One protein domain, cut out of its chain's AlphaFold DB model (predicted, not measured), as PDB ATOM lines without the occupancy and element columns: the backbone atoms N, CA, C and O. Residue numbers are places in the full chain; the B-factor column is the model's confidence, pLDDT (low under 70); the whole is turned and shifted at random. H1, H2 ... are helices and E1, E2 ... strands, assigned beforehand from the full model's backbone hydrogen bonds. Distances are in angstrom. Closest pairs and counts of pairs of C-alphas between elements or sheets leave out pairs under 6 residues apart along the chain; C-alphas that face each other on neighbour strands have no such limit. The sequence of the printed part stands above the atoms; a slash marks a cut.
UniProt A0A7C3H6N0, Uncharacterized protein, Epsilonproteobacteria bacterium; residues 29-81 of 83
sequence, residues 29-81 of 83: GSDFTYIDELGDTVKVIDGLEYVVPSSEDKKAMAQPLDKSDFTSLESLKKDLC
ATOM      1  N   GLY A  29      40.119 -21.596  40.604       70.75
ATOM      2  CA  GLY A  29      41.051 -22.201  41.562       70.75
ATOM      3  C   GLY A  29      40.439 -23.340  42.378       70.75
ATOM      4  O   GLY A  29      40.924 -23.628  43.461       70.75
ATOM      5  N   SER A  30      39.313 -23.910  41.946       76.25
ATOM      6  CA  SER A  30      38.740 -25.096  42.585       76.25
ATOM      7  C   SER A  30      39.130 -26.347  41.828       76.25
ATOM      8  O   SER A  30      39.263 -26.339  40.605       76.25
ATOM      9  N   ASP A  31      39.224 -27.433  42.578       87.12
ATOM     10  CA  ASP A  31      39.487 -28.741  42.018       87.12
ATOM     11  C   ASP A  31      38.201 -29.331  41.440       87.12
ATOM     12  O   ASP A  31      37.174 -29.410  42.123       87.12
ATOM     13  N   PHE A  32      38.253 -29.782  40.191       85.38
ATOM     14  CA  PHE A  32      37.149 -30.498  39.557       85.38
ATOM     15  C   PHE A  32      37.660 -31.593  38.625       85.38
ATOM     16  O   PHE A  32      38.831 -31.624  38.252       85.38
ATOM     17  N   THR A  33      36.767 -32.510  38.265       90.38
ATOM     18  CA  THR A  33      37.068 -33.635  37.377       90.38
ATOM     19  C   THR A  33      36.080 -33.635  36.220       90.38
ATOM     20  O   THR A  33      34.884 -33.441  36.440       90.38
ATOM     21  N   TYR A  34      36.564 -33.885  35.007       87.69
ATOM     22  CA  TYR A  34      35.734 -34.073  33.820       87.69
ATOM     23  C   TYR A  34      36.284 -35.198  32.933       87.69
ATOM     24  O   TYR A  34      37.378 -35.708  33.173       87.69
ATOM     25  N   ILE A  35      35.487 -35.615  31.947       91.50
ATOM     26  CA  ILE A  35      35.903 -36.537  30.886       91.50
ATOM     27  C   ILE A  35      36.095 -35.720  29.611       91.50
ATOM     28  O   ILE A  35      35.194 -34.952  29.259       91.50
ATOM     29  N   ASP A  36      37.251 -35.837  28.964       87.56
ATOM     30  CA  ASP A  36      37.546 -35.103  27.732       87.56
ATOM     31  C   ASP A  36      36.956 -35.780  26.476       87.56
ATOM     32  O   ASP A  36      36.230 -36.774  26.549       87.56
ATOM     33  N   GLU A  37      37.246 -35.223  25.298       86.38
ATOM     34  CA  GLU A  37      36.756 -35.747  24.015       86.38
ATOM     35  C   GLU A  37      37.357 -37.113  23.639       86.38
ATOM     36  O   GLU A  37      36.773 -37.837  22.828       86.38
ATOM     37  N   LEU A  38      38.504 -37.474  24.222       87.81
ATOM     38  CA  LEU A  38      39.177 -38.757  24.016       87.81
ATOM     39  C   LEU A  38      38.676 -39.833  24.992       87.81
ATOM     40  O   LEU A  38      38.939 -41.018  24.788       87.81
ATOM     41  N   GLY A  39      37.889 -39.437  25.997       88.38
ATOM     42  CA  GLY A  39      37.373 -40.321  27.039       88.38
ATOM     43  C   GLY A  39      38.281 -40.407  28.266       88.38
ATOM     44  O   GLY A  39      38.035 -41.247  29.139       88.38
ATOM     45  N   ASP A  40      39.291 -39.546  28.363       92.31
ATOM     46  CA  ASP A  40      40.229 -39.522  29.474       92.31
ATOM     47  C   ASP A  40      39.628 -38.817  30.687       92.31
ATOM     48  O   ASP A  40      38.914 -37.818  30.585       92.31
ATOM     49  N   THR A  41      39.935 -39.332  31.879       94.69
ATOM     50  CA  THR A  41      39.581 -38.651  33.127       94.69
ATOM     51  C   THR A  41      40.600 -37.558  33.413       94.69
ATOM     52  O   THR A  41      41.749 -37.851  33.752       94.69
ATOM     53  N   VAL A  42      40.166 -36.302  33.339       92.62
ATOM     54  CA  VAL A  42      41.000 -35.130  33.610       92.62
ATOM     55  C   VAL A  42      40.644 -34.543  34.966       92.62
ATOM     56  O   VAL A  42      39.478 -34.267  35.258       92.62
ATOM     57  N   LYS A  43      41.659 -34.343  35.806       93.69
ATOM     58  CA  LYS A  43      41.546 -33.631  37.079       93.69
ATOM     59  C   LYS A  43      42.188 -32.256  36.948       93.69
ATOM     60  O   LYS A  43      43.353 -32.155  36.579       93.69
ATOM     61  N   VAL A  44      41.445 -31.218  37.305       88.62
ATOM     62  CA  VAL A  44      41.943 -29.846  37.394       88.62
ATOM     63  C   VAL A  44      42.300 -29.558  38.846       88.62
ATOM     64  O   VAL A  44      41.480 -29.804  39.727       88.62
ATOM     65  N   ILE A  45      43.524 -29.096  39.095       88.25
ATOM     66  CA  ILE A  45      44.022 -28.687  40.419       88.25
ATOM     67  C   ILE A  45      44.746 -27.359  40.236       88.25
ATOM     68  O   ILE A  45      45.625 -27.265  39.381       88.25
ATOM     69  N   ASP A  46      44.367 -26.333  40.998       85.62
ATOM     70  CA  ASP A  46      44.950 -24.983  40.894       85.62
ATOM     71  C   ASP A  46      44.965 -24.420  39.450       85.62
ATOM     72  O   ASP A  46      45.873 -23.694  39.043       85.62
ATOM     73  N   GLY A  47      43.954 -24.774  38.648       80.50
ATOM     74  CA  GLY A  47      43.834 -24.360  37.245       80.50
ATOM     75  C   GLY A  47      44.755 -25.099  36.264       80.50
ATOM     76  O   GLY A  47      44.794 -24.736  35.090       80.50
ATOM     77  N   LEU A  48      45.482 -26.121  36.721       86.62
ATOM     78  CA  LEU A  48      46.285 -27.013  35.887       86.62
ATOM     79  C   LEU A  48      45.555 -28.336  35.662       86.62
ATOM     80  O   LEU A  48      44.980 -28.904  36.589       86.62
ATOM     81  N   GLU A  49      45.604 -28.835  34.430       90.12
ATOM     82  CA  GLU A  49      44.961 -30.084  34.028       90.12
ATOM     83  C   GLU A  49      45.932 -31.266  34.130       90.12
ATOM     84  O   GLU A  49      47.077 -31.202  33.675       90.12
ATOM     85  N   TYR A  50      45.456 -32.367  34.713       94.00
ATOM     86  CA  TYR A  50      46.191 -33.617  34.875       94.00
ATOM     87  C   TYR A  50      45.353 -34.782  34.356       94.00
ATOM     88  O   TYR A  50      44.248 -35.028  34.842       94.00
ATOM     89  N   VAL A  51      45.906 -35.547  33.416       95.06
ATOM     90  CA  VAL A  51      45.300 -36.801  32.955       95.06
ATOM     91  C   VAL A  51      45.518 -37.877  34.017       95.06
ATOM     92  O   VAL A  51      46.648 -38.125  34.445       95.06
ATOM     93  N   VAL A  52      44.437 -38.517  34.463       94.00
ATOM     94  CA  VAL A  52      44.492 -39.648  35.394       94.00
ATOM     95  C   VAL A  52      44.706 -40.930  34.585       94.00
ATOM     96  O   VAL A  52      43.796 -41.329  33.862       94.00
ATOM     97  N   PRO A  53      45.854 -41.627  34.725       93.00
ATOM     98  CA  PRO A  53      46.136 -42.809  33.917       93.00
ATOM     99  C   PRO A  53      45.112 -43.920  34.150       93.00
ATOM    100  O   PRO A  53      44.817 -44.286  35.305       93.00
ATOM    101  N   SER A  54      44.628 -44.498  33.056       91.50
ATOM    102  CA  SER A  54      43.717 -45.633  33.071       91.50
ATOM    103  C   SER A  54      44.402 -46.893  33.618       91.50
ATOM    104  O   SER A  54      45.610 -46.954  33.874       91.50
ATOM    105  N   SER A  55      43.615 -47.953  33.821       91.19
ATOM    106  CA  SER A  55      44.181 -49.257  34.187       91.19
ATOM    107  C   SER A  55      45.046 -49.850  33.071       91.19
ATOM    108  O   SER A  55      45.950 -50.630  33.361       91.19
ATOM    109  N   GLU A  56      44.767 -49.509  31.814       89.81
ATOM    110  CA  GLU A  56      45.510 -49.989  30.647       89.81
ATOM    111  C   GLU A  56      46.851 -49.266  30.531       89.81
ATOM    112  O   GLU A  56      47.879 -49.934  30.422       89.81
ATOM    113  N   ASP A  57      46.868 -47.947  30.731       90.00
ATOM    114  CA  ASP A  57      48.105 -47.155  30.775       90.00
ATOM    115  C   ASP A  57      49.037 -47.661  31.871       90.00
ATOM    116  O   ASP A  57      50.226 -47.879  31.652       90.00
ATOM    117  N   LYS A  58      48.491 -47.922  33.066       92.25
ATOM    118  CA  LYS A  58      49.268 -48.473  34.187       92.25
ATOM    119  C   LYS A  58      49.862 -49.837  33.859       92.25
ATOM    120  O   LYS A  58      50.982 -50.114  34.278       92.25
ATOM    121  N   LYS A  59      49.135 -50.685  33.123       91.81
ATOM    122  CA  LYS A  59      49.657 -51.981  32.668       91.81
ATOM    123  C   LYS A  59      50.769 -51.795  31.643       91.81
ATOM    124  O   LYS A  59      51.798 -52.441  31.794       91.81
ATOM    125  N   ALA A  60      50.585 -50.919  30.658       88.00
ATOM    126  CA  ALA A  60      51.597 -50.627  29.645       88.00
ATOM    127  C   ALA A  60      52.877 -50.061  30.281       88.00
ATOM    128  O   ALA A  60      53.966 -50.557  30.020       88.00
ATOM    129  N   MET A  61      52.749 -49.106  31.207       86.88
ATOM    130  CA  MET A  61      53.881 -48.534  31.948       86.88
ATOM    131  C   MET A  61      54.580 -49.537  32.877       86.88
ATOM    132  O   MET A  61      55.748 -49.354  33.211       86.88
ATOM    133  N   ALA A  62      53.877 -50.580  33.326       89.00
ATOM    134  CA  ALA A  62      54.446 -51.631  34.163       89.00
ATOM    135  C   ALA A  62      55.179 -52.716  33.357       89.00
ATOM    136  O   ALA A  62      55.867 -53.548  33.955       89.00
ATOM    137  N   GLN A  63      55.028 -52.745  32.029       84.81
ATOM    138  CA  GLN A  63      55.749 -53.697  31.194       84.81
ATOM    139  C   GLN A  63      57.228 -53.292  31.113       84.81
ATOM    140  O   GLN A  63      57.537 -52.147  30.781       84.81
ATOM    141  N   PRO A  64      58.163 -54.202  31.439       80.88
ATOM    142  CA  PRO A  64      59.581 -53.923  31.280       80.88
ATOM    143  C   PRO A  64      59.888 -53.742  29.794       80.88
ATOM    144  O   PRO A  64      59.588 -54.621  28.993       80.88
ATOM    145  N   LEU A  65      60.501 -52.612  29.449       81.56
ATOM    146  CA  LEU A  65      60.989 -52.360  28.097       81.56
ATOM    147  C   LEU A  65      62.233 -53.218  27.846       81.56
ATOM    148  O   LEU A  65      63.212 -53.126  28.599       81.56
ATOM    149  N   ASP A  66      62.219 -54.028  26.792       80.31
ATOM    150  CA  ASP A  66      63.423 -54.679  26.287       80.31
ATOM    151  C   ASP A  66      64.184 -53.704  25.376       80.31
ATOM    152  O   ASP A  66      63.604 -52.845  24.716       80.31
ATOM    153  N   LYS A  67      65.510 -53.840  25.290       67.81
ATOM    154  CA  LYS A  67      66.340 -53.075  24.347       67.81
ATOM    155  C   LYS A  67      65.870 -53.224  22.895       67.81
ATOM    156  O   LYS A  67      66.144 -52.340  22.090       67.81
ATOM    157  N   SER A  68      65.198 -54.329  22.579       80.19
ATOM    158  CA  SER A  68      64.593 -54.594  21.273       80.19
ATOM    159  C   SER A  68      63.343 -53.747  20.982       80.19
ATOM    160  O   SER A  68      63.035 -53.541  19.810       80.19
ATOM    161  N   ASP A  69      62.692 -53.185  22.007       77.25
ATOM    162  CA  ASP A  69      61.518 -52.311  21.872       77.25
ATOM    163  C   ASP A  69      61.892 -50.858  21.526       77.25
ATOM    164  O   ASP A  69      61.029 -50.034  21.217       77.25
ATOM    165  N   PHE A  70      63.184 -50.512  21.574       83.19
ATOM    166  CA  PHE A  70      63.651 -49.162  21.276       83.19
ATOM    167  C   PHE A  70      63.982 -49.003  19.794       83.19
ATOM    168  O   PHE A  70      64.687 -49.810  19.189       83.19
ATOM    169  N   THR A  71      63.544 -47.884  19.226       85.19
ATOM    170  CA  THR A  71      63.947 -47.438  17.892       85.19
ATOM    171  C   THR A  71      64.950 -46.289  17.988       85.19
ATOM    172  O   THR A  71      65.087 -45.639  19.028       85.19
ATOM    173  N   SER A  72      65.683 -46.030  16.908       89.12
ATOM    174  CA  SER A  72      66.588 -44.880  16.860       89.12
ATOM    175  C   SER A  72      65.798 -43.574  16.728       89.12
ATOM    176  O   SER A  72      64.721 -43.552  16.132       89.12
ATOM    177  N   LEU A  73      66.353 -42.465  17.228       89.31
ATOM    178  CA  LEU A  73      65.743 -41.139  17.064       89.31
ATOM    179  C   LEU A  73      65.501 -40.800  15.584       89.31
ATOM    180  O   LEU A  73      64.466 -40.240  15.244       89.31
ATOM    181  N   GLU A  74      66.434 -41.168  14.706       92.25
ATOM    182  CA  GLU A  74      66.325 -40.921  13.265       92.25
ATOM    183  C   GLU A  74      65.210 -41.757  12.620       92.25
ATOM    184  O   GLU A  74      64.469 -41.256  11.777       92.25
ATOM    185  N   SER A  75      65.032 -43.004  13.067       88.56
ATOM    186  CA  SER A  75      63.903 -43.843  12.651       88.56
ATOM    187  C   SER A  75      62.569 -43.245  13.105       88.56
ATOM    188  O   SER A  75      61.659 -43.113  12.296       88.56
ATOM    189  N   LEU A  76      62.476 -42.807  14.365       90.88
ATOM    190  CA  LEU A  76      61.261 -42.192  14.906       90.88
ATOM    191  C   LEU A  76      60.890 -40.898  14.168       90.88
ATOM    192  O   LEU A  76      59.732 -40.697  13.821       90.88
ATOM    193  N   LYS A  77      61.871 -40.028  13.901       92.38
ATOM    194  CA  LYS A  77      61.667 -38.800  13.117       92.38
ATOM    195  C   LYS A  77      61.113 -39.104  11.729       92.38
ATOM    196  O   LYS A  77      60.158 -38.461  11.302       92.38
ATOM    197  N   LYS A  78      61.672 -40.116  11.059       92.00
ATOM    198  CA  LYS A  78      61.188 -40.573   9.756       92.00
ATOM    199  C   LYS A  78      59.742 -41.072   9.829       92.00
ATOM    200  O   LYS A  78      58.947 -40.688   8.977       92.00
ATOM    201  N   ASP A  79      59.405 -41.876  10.834       90.81
ATOM    202  CA  ASP A  79      58.052 -42.426  11.008       90.81
ATOM    203  C   ASP A  79      57.019 -41.332  11.327       90.81
ATOM    204  O   ASP A  79      55.877 -41.400  10.874       90.81
ATOM    205  N   LEU A  80      57.429 -40.288  12.055       91.81
ATOM    206  CA  LEU A  80      56.600 -39.123  12.376       91.81
ATOM    207  C   LEU A  80      56.620 -38.033  11.292       91.81
ATOM    208  O   LEU A  80      55.980 -36.996  11.466       91.81
ATOM    209  N   CYS A  81      57.342 -38.240  10.184       87.25
ATOM    210  CA  CYS A  81      57.534 -37.246   9.123       87.25
ATOM    211  C   CYS A  81      58.084 -35.897   9.636       87.25
ATOM    212  O   CYS A  81      57.717 -34.833   9.133       87.25
TER     213      CYS A  81
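This is residues 29 to 81 of the 83 residues of an uncharacterized protein of Epsilonproteobacteria bacterium (UniProt A0A7C3H6N0). A small sheet of three strands, E1, E2 and E3, sits at one end, and from it the printed part runs off as a long open arm with two short helices strung along it, H1 and then H2. The whole makes a wide U, with the sheet on one limb, H1 in the bend and H2 on the other limb; neither helix packs on the sheet or on the other helix. The printed part has 53 residues, with three named strands followed by two named helices, in a mixed class of helices and strands; the sheet's order is E1 E2 E3, antiparallel throughout. It is extended, with a radius of gyration of the C-alphas of 16.4 A and spans of 44 by 27 by 20 A.

E2, residues 41 to 45, is the inner strand of a meander, each strand the antiparallel neighbour of the one before. E1, residues 32 to 35, forms a hairpin with it at 157 degrees, with N 34 and O 42 2.9 A apart. E3, residues 48 to 51, forms the other hairpin with E2 at 154 degrees, with N 43 and O 50 2.8 A apart. H1, residues 55 to 62, and H2, residues 73 to 79, are not on the sheet and are apart from each other. In both helices every O i to N i+4 pair is within hydrogen-bond range.

E2 is 13.1 A long, and H1 is 10.5 A. E1 begins at C-alpha 32, (37.149, -30.498, 39.557), and H2 ends at C-alpha 79, (58.052, -42.426, 11.008).

The C-alphas farthest apart, of Gly 29 and Ser 68, are 44.9 A apart. Residues 55 to 60 and 62 to 81 stand free. The printed part has no cut and no long link. Its mean pLDDT is 87.6, and residue 67 is under 70.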